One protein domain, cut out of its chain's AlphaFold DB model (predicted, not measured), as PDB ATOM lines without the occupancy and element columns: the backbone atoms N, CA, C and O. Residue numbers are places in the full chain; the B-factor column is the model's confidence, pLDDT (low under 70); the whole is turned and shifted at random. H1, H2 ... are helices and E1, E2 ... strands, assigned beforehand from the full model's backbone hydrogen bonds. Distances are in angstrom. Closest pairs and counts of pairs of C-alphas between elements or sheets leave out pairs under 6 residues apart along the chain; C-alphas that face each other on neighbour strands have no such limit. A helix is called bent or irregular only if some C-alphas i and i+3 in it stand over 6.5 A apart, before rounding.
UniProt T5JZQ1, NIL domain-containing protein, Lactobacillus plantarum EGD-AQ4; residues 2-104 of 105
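This is residues 2 to 104 of the 105 residues of the protein "NIL domain-containing protein" of Lactobacillus plantarum EGD-AQ4 (UniProt T5JZQ1). A single twisted sheet of four strands, sharply bent along E2 and E3, makes the core; helices H3 and H4 pack on one face and H1 on the opposite face. H2 sits at the end of E1, and H5 is off the sheet near H1. The printed part has 103 residues, with five named helices and four named strands in the order H1 E1 H2 H3 E2 E3 H4 E4 H5. The sheet runs E2 E3 E1 E4, all antiparallel, and the class is mixed, helices and strands. The whole is compact, with a radius of gyration of the C-alphas of 13.5 A and spans of 37 by 28 by 19 A.

Find C-alpha 21 at (133.158, 146.780, 153.919); from there E1, residues 21 to 30, runs 27.4 A. Look next at E2, residues 48 to 59, 27.9 A long, which bends by 82 degrees at residue 52. E3, residues 62 to 72, is 27.3 A long and bends by 73 degrees at residue 65; E4 is residues 90 to 94. H1 begins at C-alpha 2 (122.412, 128.920, 155.587) and ends at residue 9. H2 is residues 31 to 34, only just irregular, with C-alphas 31 and 34 at 6.6 A; H3 is residues 37 to 45 and H4 residues 75 to 83. H5, residues 97 to 102, ends at C-alpha 102 (124.216, 130.621, 165.521).

E2 and E3 form a hairpin; look for N 55 and O 66 at 2.8 A. Between E3 and E1, N 26 and O 67 are at 2.7 A, and between E1 and E4, N 25 and O 93 are at 2.8 A. E1, H2 H3, E2 and E3, H4, E4 are split strand-helix-strand units, two strands running the same way with another between them, each with a right-handed crossover. H4 has a height over the sheet of 8.2 A and runs along the strands, at 7 degrees to E3 on the local plane. H3 stands only just at the sheet's level, at 3.8 A. H3 touches H4, closest at the C-alphas of Leu 45 and Phe 78, 6.9 A, at a steep tilt of 39 degrees, opposite ways. H1, on the opposite face from H4, has a height of 9.6 A. H1 and H5 only just touch, with 3 pairs of C-alphas within 8 A, the closest those of Glu 6 and Val 100 at 7.2 A. In H1, H3, H4 and H5 every O i to N i+4 pair is within hydrogen-bond range; H2 is too short for one, and its one O i to N i+3 pair is not within range.

The C-alphas of Glu 16 and Asp 60 are the two farthest apart, at 40.2 A. The printed part has no cut, and the link from H1 to E1, 11 residues, is long. Mean pLDDT of the printed part is 89.1; residues 31 to 35 and residue 104 are under 70.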
ATOM      1  N   ARG A   2     121.418 129.506 154.642       89.00
ATOM      2  CA  ARG A   2     122.412 128.920 155.587       89.00
ATOM      3  C   ARG A   2     123.674 128.325 154.941       89.00
ATOM      4  O   ARG A   2     124.767 128.826 155.174       89.00
ATOM      5  N   ALA A   3     123.525 127.332 154.063       91.06
ATOM      6  CA  ALA A   3     124.668 126.673 153.414       91.06
ATOM      7  C   ALA A   3     125.538 127.632 152.572       91.06
ATOM      8  O   ALA A   3     126.735 127.407 152.399       91.06
ATOM      9  N   ALA A   4     124.952 128.711 152.038       92.81
ATOM     10  CA  ALA A   4     125.708 129.728 151.314       92.81
ATOM     11  C   ALA A   4     126.560 130.567 152.274       92.81
ATOM     12  O   ALA A   4     127.734 130.777 151.981       92.81
ATOM     13  N   ILE A   5     125.999 130.975 153.418       92.31
ATOM     14  CA  ILE A   5     126.728 131.697 154.470       92.31
ATOM     15  C   ILE A   5     127.893 130.841 154.971       92.31
ATOM     16  O   ILE A   5     129.027 131.301 154.921       92.31
ATOM     17  N   GLU A   6     127.646 129.577 155.329       91.94
ATOM     18  CA  GLU A   6     128.688 128.647 155.795       91.94
ATOM     19  C   GLU A   6     129.827 128.479 154.776       91.94
ATOM     20  O   GLU A   6     131.003 128.456 155.134       91.94
ATOM     21  N   ARG A   7     129.504 128.357 153.483       93.19
ATOM     22  CA  ARG A   7     130.517 128.247 152.424       93.19
ATOM     23  C   ARG A   7     131.323 129.538 152.268       93.19
ATOM     24  O   ARG A   7     132.537 129.473 152.077       93.19
ATOM     25  N   ILE A   8     130.654 130.690 152.313       94.12
ATOM     26  CA  ILE A   8     131.290 132.003 152.163       94.12
ATOM     27  C   ILE A   8     132.228 132.271 153.341       94.12
ATOM     28  O   ILE A   8     133.391 132.597 153.115       94.12
ATOM     29  N   THR A   9     131.776 132.056 154.577       92.38
ATOM     30  CA  THR A   9     132.544 132.379 155.793       92.38
ATOM     31  C   THR A   9     133.697 131.410 156.064       92.38
ATOM     32  O   THR A   9     134.611 131.722 156.820       92.38
ATOM     33  N   ARG A  10     133.736 130.253 155.387       91.38
ATOM     34  CA  ARG A  10     134.935 129.392 155.326       91.38
ATOM     35  C   ARG A  10     136.067 129.983 154.487       91.38
ATOM     36  O   ARG A  10     137.218 129.600 154.676       91.38
ATOM     37  N   THR A  11     135.738 130.851 153.533       90.31
ATOM     38  CA  THR A  11     136.707 131.445 152.596       90.31
ATOM     39  C   THR A  11     137.016 132.895 152.954       90.31
ATOM     40  O   THR A  11     138.141 133.346 152.767       90.31
ATOM     41  N   ILE A  12     136.026 133.618 153.477       90.94
ATOM     42  CA  ILE A  12     136.119 135.021 153.869       90.94
ATOM     43  C   ILE A  12     136.007 135.101 155.383       90.94
ATOM     44  O   ILE A  12     134.997 134.682 155.948       90.94
ATOM     45  N   LYS A  13     137.015 135.675 156.038       91.94
ATOM     46  CA  LYS A  13     136.943 135.961 157.470       91.94
ATOM     47  C   LYS A  13     136.313 137.329 157.670       91.94
ATOM     48  O   LYS A  13     136.826 138.316 157.150       91.94
ATOM     49  N   LEU A  14     135.223 137.401 158.433       91.94
ATOM     50  CA  LEU A  14     134.536 138.673 158.683       91.94
ATOM     51  C   LEU A  14     135.448 139.662 159.420       91.94
ATOM     52  O   LEU A  14     135.406 140.853 159.141       91.94
ATOM     53  N   SER A  15     136.348 139.158 160.270       91.44
ATOM     54  CA  SER A  15     137.394 139.946 160.935       91.44
ATOM     55  C   SER A  15     138.423 140.598 159.998       91.44
ATOM     56  O   SER A  15     139.215 141.413 160.458       91.44
ATOM     57  N   GLU A  16     138.492 140.180 158.731       93.75
ATOM     58  CA  GLU A  16     139.426 140.715 157.725       93.75
ATOM     59  C   GLU A  16     138.745 141.703 156.759       93.75
ATOM     60  O   GLU A  16     139.416 142.254 155.886       93.75
ATOM     61  N   LEU A  17     137.434 141.944 156.901       95.62
ATOM     62  CA  LEU A  17     136.746 143.002 156.160       95.62
ATOM     63  C   LEU A  17     137.280 144.369 156.599       95.62
ATOM     64  O   LEU A  17     137.461 144.621 157.790       95.62
ATOM     65  N   ALA A  18     137.541 145.251 155.634       96.69
ATOM     66  CA  ALA A  18     137.943 146.619 155.940       96.69
ATOM     67  C   ALA A  18     136.784 147.412 156.573       96.69
ATOM     68  O   ALA A  18     135.619 147.082 156.376       96.69
ATOM     69  N   ASP A  19     137.094 148.516 157.258       95.75
ATOM     70  CA  ASP A  19     136.100 149.362 157.946       95.75
ATOM     71  C   ASP A  19     134.986 149.897 157.027       95.75
ATOM     72  O   ASP A  19     133.910 150.275 157.486       95.75
ATOM     73  N   ASN A  20     135.244 149.961 155.719       97.19
ATOM     74  CA  ASN A  20     134.289 150.386 154.701       97.19
ATOM     75  C   ASN A  20     133.649 149.209 153.946       97.19
ATOM     76  O   ASN A  20     133.129 149.419 152.846       97.19
ATOM     77  N   GLN A  21     133.718 147.994 154.496       98.12
ATOM     78  CA  GLN A  21     133.158 146.780 153.919       98.12
ATOM     79  C   GLN A  21     132.162 146.094 154.849       98.12
ATOM     80  O   GLN A  21     132.437 145.875 156.024       98.12
ATOM     81  N   GLU A  22     131.036 145.661 154.289       97.44
ATOM     82  CA  GLU A  22     130.051 144.842 154.998       97.44
ATOM     83  C   GLU A  22     129.624 143.653 154.148       97.44
ATOM     84  O   GLU A  22     129.341 143.793 152.956       97.44
ATOM     85  N   LEU A  23     129.535 142.477 154.775       97.25
ATOM     86  CA  LEU A  23     128.877 141.317 154.191       97.25
ATOM     87  C   LEU A  23     127.376 141.407 154.482       97.25
ATOM     88  O   LEU A  23     126.956 141.320 155.634       97.25
ATOM     89  N   ILE A  24     126.563 141.553 153.440       96.12
ATOM     90  CA  ILE A  24     125.122 141.775 153.571       96.12
ATOM     91  C   ILE A  24     124.357 140.651 152.876       96.12
ATOM     92  O   ILE A  24     124.599 140.337 151.706       96.12
ATOM     93  N   ALA A  25     123.413 140.054 153.602       94.69
ATOM     94  CA  ALA A  25     122.371 139.204 153.045       94.69
ATOM     95  C   ALA A  25     121.169 140.057 152.638       94.69
ATOM     96  O   ALA A  25     120.692 140.886 153.407       94.69
ATOM     97  N   PHE A  26     120.650 139.801 151.447       92.62
ATOM     98  CA  PHE A  26     119.468 140.426 150.883       92.62
ATOM     99  C   PHE A  26     118.405 139.358 150.678       92.62
ATOM    100  O   PHE A  26     118.701 138.258 150.204       92.62
ATOM    101  N   LYS A  27     117.162 139.723 150.970       91.31
ATOM    102  CA  LYS A  27     115.976 138.951 150.639       91.31
ATOM    103  C   LYS A  27     115.026 139.824 149.834       91.31
ATOM    104  O   LYS A  27     114.640 140.908 150.269       91.31
ATOM    105  N   PHE A  28     114.664 139.326 148.664       88.81
ATOM    106  CA  PHE A  28     113.800 139.986 147.699       88.81
ATOM    107  C   PHE A  28     112.428 139.316 147.712       88.81
ATOM    108  O   PHE A  28     112.328 138.103 147.520       88.81
ATOM    109  N   VAL A  29     111.375 140.097 147.955       84.06
ATOM    110  CA  VAL A  29     109.979 139.646 147.930       84.06
ATOM    111  C   VAL A  29     109.104 140.771 147.389       84.06
ATOM    112  O   VAL A  29     108.857 141.733 148.101       84.06
ATOM    113  N   GLY A  30     108.571 140.659 146.173       73.75
ATOM    114  CA  GLY A  30     107.505 141.565 145.727       73.75
ATOM    115  C   GLY A  30     107.744 142.294 144.405       73.75
ATOM    116  O   GLY A  30     108.693 142.041 143.667       73.75
ATOM    117  N   GLN A  31     106.843 143.236 144.115       61.91
ATOM    118  CA  GLN A  31     106.734 143.972 142.845       61.91
ATOM    119  C   GLN A  31     107.882 144.953 142.560       61.91
ATOM    120  O   GLN A  31     108.160 145.222 141.389       61.91
ATOM    121  N   SER A  32     108.522 145.514 143.586       57.22
ATOM    122  CA  SER A  32     109.428 146.663 143.423       57.22
ATOM    123  C   SER A  32     110.862 146.275 143.062       57.22
ATOM    124  O   SER A  32     111.691 147.133 142.785       57.22
ATOM    125  N   THR A  33     111.157 144.982 142.985       59.88
ATOM    126  CA  THR A  33     112.485 144.444 142.657       59.88
ATOM    127  C   THR A  33     112.772 144.406 141.150       59.88
ATOM    128  O   THR A  33     113.830 143.932 140.743       59.88
ATOM    129  N   LYS A  34     111.845 144.910 140.316       52.47
ATOM    130  CA  LYS A  34     111.898 144.892 138.839       52.47
ATOM    131  C   LYS A  34     113.018 145.741 138.235       52.47
ATOM    132  O   LYS A  34     113.502 145.422 137.153       52.47
ATOM    133  N   GLN A  35     113.415 146.821 138.901       56.56
ATOM    134  CA  GLN A  35     114.632 147.556 138.559       56.56
ATOM    135  C   GLN A  35     115.761 146.976 139.402       56.56
ATOM    136  O   GLN A  35     115.534 146.653 140.563       56.56
ATOM    137  N   GLY A  36     116.957 146.797 138.838       77.25
ATOM    138  CA  GLY A  36     118.110 146.272 139.574       77.25
ATOM    139  C   GLY A  36     118.511 147.212 140.713       77.25
ATOM    140  O   GLY A  36     119.436 147.998 140.546       77.25
ATOM    141  N   ILE A  37     117.811 147.142 141.850       82.56
ATOM    142  CA  ILE A  37     117.939 148.036 143.011       82.56
ATOM    143  C   ILE A  37     119.396 148.131 143.439       82.56
ATOM    144  O   ILE A  37     119.932 149.215 143.624       82.56
ATOM    145  N   VAL A  38     120.055 146.981 143.522       86.06
ATOM    146  CA  VAL A  38     121.454 146.874 143.921       86.06
ATOM    147  C   VAL A  38     122.367 147.601 142.928       86.06
ATOM    148  O   VAL A  38     123.235 148.366 143.337       86.06
ATOM    149  N   SER A  39     122.137 147.433 141.624       87.25
ATOM    150  CA  SER A  39     122.885 148.140 140.577       87.25
ATOM    151  C   SER A  39     122.614 149.645 140.590       87.25
ATOM    152  O   SER A  39     123.536 150.433 140.404       87.25
ATOM    153  N   HIS A  40     121.367 150.052 140.834       89.06
ATOM    154  CA  HIS A  40     120.993 151.457 140.952       89.06
ATOM    155  C   HIS A  40     121.690 152.115 142.147       89.06
ATOM    156  O   HIS A  40     122.354 153.132 141.981       89.06
ATOM    157  N   LEU A  41     121.624 151.493 143.328       89.94
ATOM    158  CA  LEU A  41     122.284 151.991 144.535       89.94
ATOM    159  C   LEU A  41     123.808 152.019 144.388       89.94
ATOM    160  O   LEU A  41     124.428 152.996 144.797       89.94
ATOM    161  N   SER A  42     124.403 151.005 143.753       92.06
ATOM    162  CA  SER A  42     125.834 150.991 143.424       92.06
ATOM    163  C   SER A  42     126.242 152.222 142.614       92.06
ATOM    164  O   SER A  42     127.166 152.934 142.997       92.06
ATOM    165  N   GLN A  43     125.500 152.538 141.549       92.88
ATOM    166  CA  GLN A  43     125.789 153.683 140.683       92.88
ATOM    167  C   GLN A  43     125.518 155.028 141.365       92.88
ATOM    168  O   GLN A  43     126.318 155.952 141.242       92.88
ATOM    169  N   THR A  44     124.399 155.156 142.079       93.25
ATOM    170  CA  THR A  44     123.987 156.420 142.704       93.25
ATOM    171  C   THR A  44     124.830 156.771 143.925       93.25
ATOM    172  O   THR A  44     125.098 157.948 144.158       93.25
ATOM    173  N   LEU A  45     125.262 155.771 144.695       94.25
ATOM    174  CA  LEU A  45     126.051 155.971 145.914       94.25
ATOM    175  C   LEU A  45     127.555 155.773 145.698       94.25
ATOM    176  O   LEU A  45     128.331 156.040 146.612       94.25
ATOM    177  N   GLY A  46     127.967 155.312 144.512       95.19
ATOM    178  CA  GLY A  46     129.365 155.021 144.200       95.19
ATOM    179  C   GLY A  46     129.944 153.913 145.080       95.19
ATOM    180  O   GLY A  46     131.089 154.023 145.512       95.19
ATOM    181  N   VAL A  47     129.143 152.891 145.397       96.38
ATOM    182  CA  VAL A  47     129.593 151.724 146.170       96.38
ATOM    183  C   VAL A  47     129.842 150.534 145.256       96.38
ATOM    184  O   VAL A  47     129.087 150.295 144.310       96.38
ATOM    185  N   ASP A  48     130.860 149.748 145.583       97.12
ATOM    186  CA  ASP A  48     131.117 148.482 144.911       97.12
ATOM    187  C   ASP A  48     130.271 147.378 145.542       97.12
ATOM    188  O   ASP A  48     130.201 147.245 146.766       97.12
ATOM    189  N   VAL A  49     129.647 146.561 144.696       95.38
ATOM    190  CA  VAL A  49     128.847 145.406 145.115       95.38
ATOM    191  C   VAL A  49     129.497 144.140 144.575       95.38
ATOM    192  O   VAL A  49     129.381 143.821 143.392       95.38
ATOM    193  N   ASN A  50     130.149 143.386 145.453       95.81
ATOM    194  CA  ASN A  50     130.747 142.103 145.114       95.81
ATOM    195  C   ASN A  50     129.803 140.955 145.501       95.81
ATOM    196  O   ASN A  50     129.738 140.558 146.664       95.81
ATOM    197  N   ILE A  51     129.051 140.435 144.528       95.00
ATOM    198  CA  ILE A  51     128.064 139.365 144.739       95.00
ATOM    199  C   ILE A  51     128.776 138.014 144.896       95.00
ATOM    200  O   ILE A  51     129.453 137.545 143.986       95.00
ATOM    201  N   LEU A  52     128.566 137.353 146.036       95.56
ATOM    202  CA  LEU A  52     129.182 136.062 146.385       95.56
ATOM    203  C   LEU A  52     128.217 134.878 146.242       95.56
ATOM    204  O   LEU A  52     128.618 133.715 146.121       95.56
ATOM    205  N   PHE A  53     126.925 135.178 146.313       94.62
ATOM    206  CA  PHE A  53     125.840 134.236 146.124       94.62
ATOM    207  C   PHE A  53     124.602 134.991 145.653       94.62
ATOM    208  O   PHE A  53     124.273 136.040 146.199       94.62
ATOM    209  N   ALA A  54     123.894 134.431 144.679       91.94
ATOM    210  CA  ALA A  54     122.574 134.890 144.289       91.94
ATOM    211  C   ALA A  54     121.745 133.678 143.868       91.94
ATOM    212  O   ALA A  54     122.185 132.868 143.053       91.94
ATOM    213  N   ASN A  55     120.554 133.566 144.435       91.00
ATOM    214  CA  ASN A  55     119.516 132.657 143.987       91.00
ATOM    215  C   ASN A  55     118.230 133.471 143.880       91.00
ATOM    216  O   ASN A  55     117.542 133.672 144.879       91.00
ATOM    217  N   ILE A  56     117.982 134.002 142.687       86.94
ATOM    218  CA  ILE A  56     116.871 134.902 142.390       86.94
ATOM    219  C   ILE A  56     116.087 134.281 141.245       86.94
ATOM    220  O   ILE A  56     116.673 133.919 140.226       86.94
ATOM    221  N   ASP A  57     114.778 134.184 141.424       87.25
ATOM    222  CA  ASP A  57     113.847 133.719 140.407       87.25
ATOM    223  C   ASP A  57     112.757 134.767 140.170       87.25
ATOM    224  O   ASP A  57     112.532 135.654 141.001       87.25
ATOM    225  N   GLN A  58     112.081 134.672 139.031       84.62
ATOM    226  CA  GLN A  58     110.967 135.538 138.685       84.62
ATOM    227  C   GLN A  58     109.653 134.757 138.748       84.62
ATOM    228  O   GLN A  58     109.367 133.920 137.896       84.62
ATOM    229  N   ILE A  59     108.820 135.085 139.734       85.56
ATOM    230  CA  ILE A  59     107.513 134.454 139.949       85.56
ATOM    231  C   ILE A  59     106.439 135.516 139.730       85.56
ATOM    232  O   ILE A  59     106.473 136.571 140.361       85.56
ATOM    233  N   ASP A  60     105.519 135.279 138.792       83.75
ATOM    234  CA  ASP A  60     104.445 136.219 138.425       83.75
ATOM    235  C   ASP A  60     104.947 137.654 138.152       83.75
ATOM    236  O   ASP A  60     104.329 138.658 138.521       83.75
ATOM    237  N   GLY A  61     106.120 137.760 137.511       77.69
ATOM    238  CA  GLY A  61     106.759 139.034 137.174       77.69
ATOM    239  C   GLY A  61     107.407 139.766 138.356       77.69
ATOM    240  O   GLY A  61     107.696 140.957 138.238       77.69
ATOM    241  N   GLN A  62     107.622 139.092 139.487       78.75
ATOM    242  CA  GLN A  62     108.250 139.626 140.699       78.75
ATOM    243  C   GLN A  62     109.551 138.879 140.980       78.75
ATOM    244  O   GLN A  62     109.569 137.652 140.880       78.75
ATOM    245  N   ASN A  63     110.625 139.584 141.346       80.56
ATOM    246  CA  ASN A  63     111.848 138.892 141.748       80.56
ATOM    247  C   ASN A  63     111.698 138.409 143.189       80.56
ATOM    248  O   ASN A  63     111.402 139.196 144.095       80.56
ATOM    249  N   VAL A  64     111.920 137.113 143.374       87.31
ATOM    250  CA  VAL A  64     111.887 136.430 144.661       87.31
ATOM    251  C   VAL A  64     113.205 135.703 144.842       87.31
ATOM    252  O   VAL A  64     113.632 134.956 143.963       87.31
ATOM    253  N   GLY A  65     113.862 135.908 145.978       90.06
ATOM    254  CA  GLY A  65     115.089 135.177 146.250       90.06
ATOM    255  C   GLY A  65     116.016 135.814 147.263       90.06
ATOM    256  O   GLY A  65     115.676 136.775 147.949       90.06
ATOM    257  N   ASP A  66     117.212 135.246 147.305       91.69
ATOM    258  CA  ASP A  66     118.255 135.526 148.277       91.69
ATOM    259  C   ASP A  66     119.535 135.958 147.548       91.69
ATOM    260  O   ASP A  66     119.932 135.348 146.551       91.69
ATOM    261  N   MET A  67     120.240 136.956 148.074       93.50
ATOM    262  CA  MET A  67     121.576 137.340 147.606       93.50
ATOM    263  C   MET A  67     122.491 137.598 148.800       93.50
ATOM    264  O   MET A  67     122.040 138.075 149.832       93.50
ATOM    265  N   ILE A  68     123.779 137.294 148.669       95.44
ATOM    266  CA  ILE A  68     124.812 137.694 149.625       95.44
ATOM    267  C   ILE A  68     125.893 138.434 148.844       95.44
ATOM    268  O   ILE A  68     126.412 137.907 147.855       95.44
ATOM    269  N   ALA A  69     126.238 139.636 149.289       96.12
ATOM    270  CA  ALA A  69     127.269 140.454 148.665       96.12
ATOM    271  C   ALA A  69     128.123 141.167 149.713       96.12
ATOM    272  O   ALA A  69     127.640 141.476 150.801       96.12
ATOM    273  N   ILE A  70     129.378 141.448 149.366       97.56
ATOM    274  CA  ILE A  70     130.189 142.428 150.090       97.56
ATOM    275  C   ILE A  70     129.946 143.791 149.456       97.56
ATOM    276  O   ILE A  70     130.152 143.958 148.252       97.56
ATOM    277  N   ILE A  71     129.531 144.756 150.266       97.75
ATOM    278  CA  ILE A  71     129.395 146.156 149.868       97.75
ATOM    279  C   ILE A  71     130.648 146.894 150.311       97.75
ATOM    280  O   ILE A  71     131.041 146.753 151.463       97.75
ATOM    281  N   THR A  72     131.283 147.653 149.416       98.25
ATOM    282  CA  THR A  72     132.465 148.472 149.731       98.25
ATOM    283  C   THR A  72     132.197 149.938 149.404       98.25
ATOM    284  O   THR A  72     131.816 150.257 148.279       98.25
ATOM    285  N   GLY A  73     132.402 150.844 150.364       97.31
ATOM    286  CA  GLY A  73     132.254 152.289 150.153       97.31
ATOM    287  C   GLY A  73     131.551 153.000 151.308       97.31
ATOM    288  O   GLY A  73     131.860 152.768 152.473       97.31
ATOM    289  N   ASN A  74     130.620 153.906 150.994       96.56
ATOM    290  CA  ASN A  74     129.854 154.644 152.001       96.56
ATOM    291  C   ASN A  74     128.716 153.776 152.575       96.56
ATOM    292  O   ASN A  74     127.560 153.891 152.160       96.56
ATOM    293  N   LEU A  75     129.062 152.906 153.529       96.06
ATOM    294  CA  LEU A  75     128.124 151.996 154.194       96.06
ATOM    295  C   LEU A  75     126.951 152.723 154.872       96.06
ATOM    296  O   LEU A  75     125.820 152.294 154.654       96.06
ATOM    297  N   PRO A  76     127.131 153.847 155.605       95.81
ATOM    298  CA  PRO A  76     125.997 154.581 156.170       95.81
ATOM    299  C   PRO A  76     124.973 155.021 155.117       95.81
ATOM    300  O   PRO A  76     123.774 154.838 155.315       95.81
ATOM    301  N   ALA A  77     125.437 155.553 153.980       95.62
ATOM    302  CA  ALA A  77     124.549 155.957 152.893       95.62
ATOM    303  C   ALA A  77     123.858 154.750 152.240       95.62
ATOM    304  O   ALA A  77     122.659 154.805 151.965       95.62
ATOM    305  N   PHE A  78     124.590 153.651 152.025       94.94
ATOM    306  CA  PHE A  78     124.030 152.425 151.459       94.94
ATOM    307  C   PHE A  78     122.972 151.799 152.372       94.94
ATOM    308  O   PHE A  78     121.859 151.531 151.924       94.94
ATOM    309  N   ASN A  79     123.286 151.639 153.657       93.69
ATOM    310  CA  ASN A  79     122.393 151.051 154.651       93.69
ATOM    311  C   ASN A  79     121.143 151.909 154.865       93.69
ATOM    312  O   ASN A  79     120.040 151.378 154.980       93.69
ATOM    313  N   GLN A  80     121.279 153.237 154.840       94.44
ATOM    314  CA  GLN A  80     120.125 154.130 154.869       94.44
ATOM    315  C   GLN A  80     119.245 153.964 153.622       94.44
ATOM    316  O   GLN A  80     118.024 153.868 153.746       94.44
ATOM    317  N   ALA A  81     119.840 153.928 152.428       92.50
ATOM    318  CA  ALA A  81     119.092 153.817 151.181       92.50
ATOM    319  C   ALA A  81     118.386 152.460 151.048       92.50
ATOM    320  O   ALA A  81     117.220 152.414 150.669       92.50
ATOM    321  N   ILE A  82     119.055 151.356 151.397       89.69
ATOM    322  CA  ILE A  82     118.462 150.017 151.311       89.69
ATOM    323  C   ILE A  82     117.359 149.818 152.363       89.69
ATOM    324  O   ILE A  82     116.342 149.200 152.060       89.69
ATOM    325  N   ALA A  83     117.488 150.413 153.557       90.06
ATOM    326  CA  ALA A  83     116.451 150.361 154.589       90.06
ATOM    327  C   ALA A  83     115.145 151.046 154.147       90.06
ATOM    328  O   ALA A  83     114.059 150.584 154.488       90.06
ATOM    329  N   GLN A  84     115.225 152.103 153.330       89.38
ATOM    330  CA  GLN A  84     114.046 152.752 152.735       89.38
ATOM    331  C   GLN A  84     113.316 151.861 151.716       89.38
ATOM    332  O   GLN A  84     112.178 152.149 151.343       89.38
ATOM    333  N   LEU A  85     113.949 150.775 151.270       86.31
ATOM    334  CA  LEU A  85     113.377 149.805 150.335       86.31
ATOM    335  C   LEU A  85     112.759 148.591 151.047       86.31
ATOM    336  O   LEU A  85     112.267 147.681 150.376       86.31
ATOM    337  N   ALA A  86     112.701 148.597 152.384       85.38
ATOM    338  CA  ALA A  86     112.021 147.567 153.170       85.38
ATOM    339  C   ALA A  86     110.547 147.414 152.767       85.38
ATOM    340  O   ALA A  86     110.105 146.309 152.446       85.38
ATOM    341  N   ASP A  87     109.818 148.529 152.660       82.81
ATOM    342  CA  ASP A  87     108.411 148.555 152.223       82.81
ATOM    343  C   ASP A  87     108.238 148.165 150.747       82.81
ATOM    344  O   ASP A  87     107.147 147.838 150.284       82.81
ATOM    345  N   GLN A  88     109.338 148.182 149.997       81.75
ATOM    346  CA  GLN A  88     109.416 147.775 148.601       81.75
ATOM    347  C   GLN A  88     109.825 146.303 148.449       81.75
ATOM    348  O   GLN A  88     110.029 145.829 147.332       81.75
ATOM    349  N   GLY A  89     109.910 145.555 149.551       86.06
ATOM    350  CA  GLY A  89     110.171 144.124 149.502       86.06
ATOM    351  C   GLY A  89     111.646 143.746 149.470       86.06
ATOM    352  O   GLY A  89     111.976 142.621 149.092       86.06
ATOM    353  N   VAL A  90     112.537 144.666 149.846       88.81
ATOM    354  CA  VAL A  90     113.963 144.384 150.027       88.81
ATOM    355  C   VAL A  90     114.284 144.375 151.509       88.81
ATOM    356  O   VAL A  90     114.291 145.410 152.163       88.81
ATOM    357  N   GLN A  91     114.577 143.198 152.042       90.25
ATOM    358  CA  GLN A  91     115.051 143.049 153.411       90.25
ATOM    359  C   GLN A  91     116.550 142.795 153.388       90.25
ATOM    360  O   GLN A  91     117.031 142.008 152.572       90.25
ATOM    361  N   THR A  92     117.280 143.430 154.297       92.31
ATOM    362  CA  THR A  92     118.721 143.230 154.435       92.31
ATOM    363  C   THR A  92     119.114 142.887 155.851       92.31
ATOM    364  O   THR A  92     118.517 143.379 156.804       92.31
ATOM    365  N   HIS A  93     120.162 142.082 155.971       94.38
ATOM    366  CA  HIS A  93     120.794 141.730 157.232       94.38
ATOM    367  C   HIS A  93     122.311 141.788 157.071       94.38
ATOM    368  O   HIS A  93     122.855 141.155 156.164       94.38
ATOM    369  N   VAL A  94     122.989 142.547 157.932       95.38
ATOM    370  CA  VAL A  94     124.458 142.568 157.981       95.38
ATOM    371  C   VAL A  94     124.914 141.309 158.708       95.38
ATOM    372  O   VAL A  94     124.602 141.134 159.882       95.38
ATOM    373  N   ILE A  95     125.642 140.441 158.005       94.81
ATOM    374  CA  ILE A  95     126.153 139.189 158.559       94.81
ATOM    375  C   ILE A  95     127.377 139.496 159.422       94.81
ATOM    376  O   ILE A  95     128.392 139.988 158.929       94.81
ATOM    377  N   ASN A  96     127.294 139.144 160.700       93.81
ATOM    378  CA  ASN A  96     128.362 139.282 161.680       93.81
ATOM    379  C   ASN A  96     128.788 137.917 162.266       93.81
ATOM    380  O   ASN A  96     128.225 136.867 161.960       93.81
ATOM    381  N   GLU A  97     129.808 137.929 163.127       90.94
ATOM    382  CA  GLU A  97     130.365 136.719 163.754       90.94
ATOM    383  C   GLU A  97     129.352 135.944 164.614       90.94
ATOM    384  O   GLU A  97     129.464 134.725 164.746       90.94
ATOM    385  N   GLN A  98     128.368 136.619 165.216       89.81
ATOM    386  CA  GLN A  98     127.314 135.955 165.981       89.81
ATOM    387  C   GLN A  98     126.367 135.188 165.053       89.81
ATOM    388  O   GLN A  98     126.084 134.026 165.334       89.81
ATOM    389  N   ASP A  99     125.974 135.772 163.918       90.62
ATOM    390  CA  ASP A  99     125.134 135.084 162.927       90.62
ATOM    391  C   ASP A  99     125.795 133.794 162.434       90.62
ATOM    392  O   ASP A  99     125.147 132.765 162.264       90.62
ATOM    393  N   VAL A 100     127.113 133.833 162.214       87.94
ATOM    394  CA  VAL A 100     127.868 132.657 161.769       87.94
ATOM    395  C   VAL A 100     127.894 131.579 162.849       87.94
ATOM    396  O   VAL A 100     127.742 130.406 162.518       87.94
ATOM    397  N   LYS A 101     128.057 131.950 164.123       85.56
ATOM    398  CA  LYS A 101     128.036 130.995 165.244       85.56
ATOM    399  C   LYS A 101     126.669 130.334 165.399       85.56
ATOM    400  O   LYS A 101     126.597 129.112 165.434       85.56
ATOM    401  N   GLU A 102     125.594 131.120 165.388       85.06
ATOM    402  CA  GLU A 102     124.216 130.621 165.521       85.06
ATOM    403  C   GLU A 102     123.787 129.704 164.363       85.06
ATOM    404  O   GLU A 102     122.888 128.883 164.518       85.06
ATOM    405  N   LEU A 103     124.422 129.822 163.193       73.75
ATOM    406  CA  LEU A 103     124.185 128.930 162.056       73.75
ATOM    407  C   LEU A 103     124.974 127.617 162.129       73.75
ATOM    408  O   LEU A 103     124.684 126.709 161.350       73.75
ATOM    409  N   VAL A 104     125.994 127.517 162.981       60.56
ATOM    410  CA  VAL A 104     126.883 126.346 163.080       60.56
ATOM    411  C   VAL A 104     126.541 125.478 164.297       60.56
ATOM    412  O   VAL A 104     126.783 124.270 164.239       60.56
TER     413      VAL A 104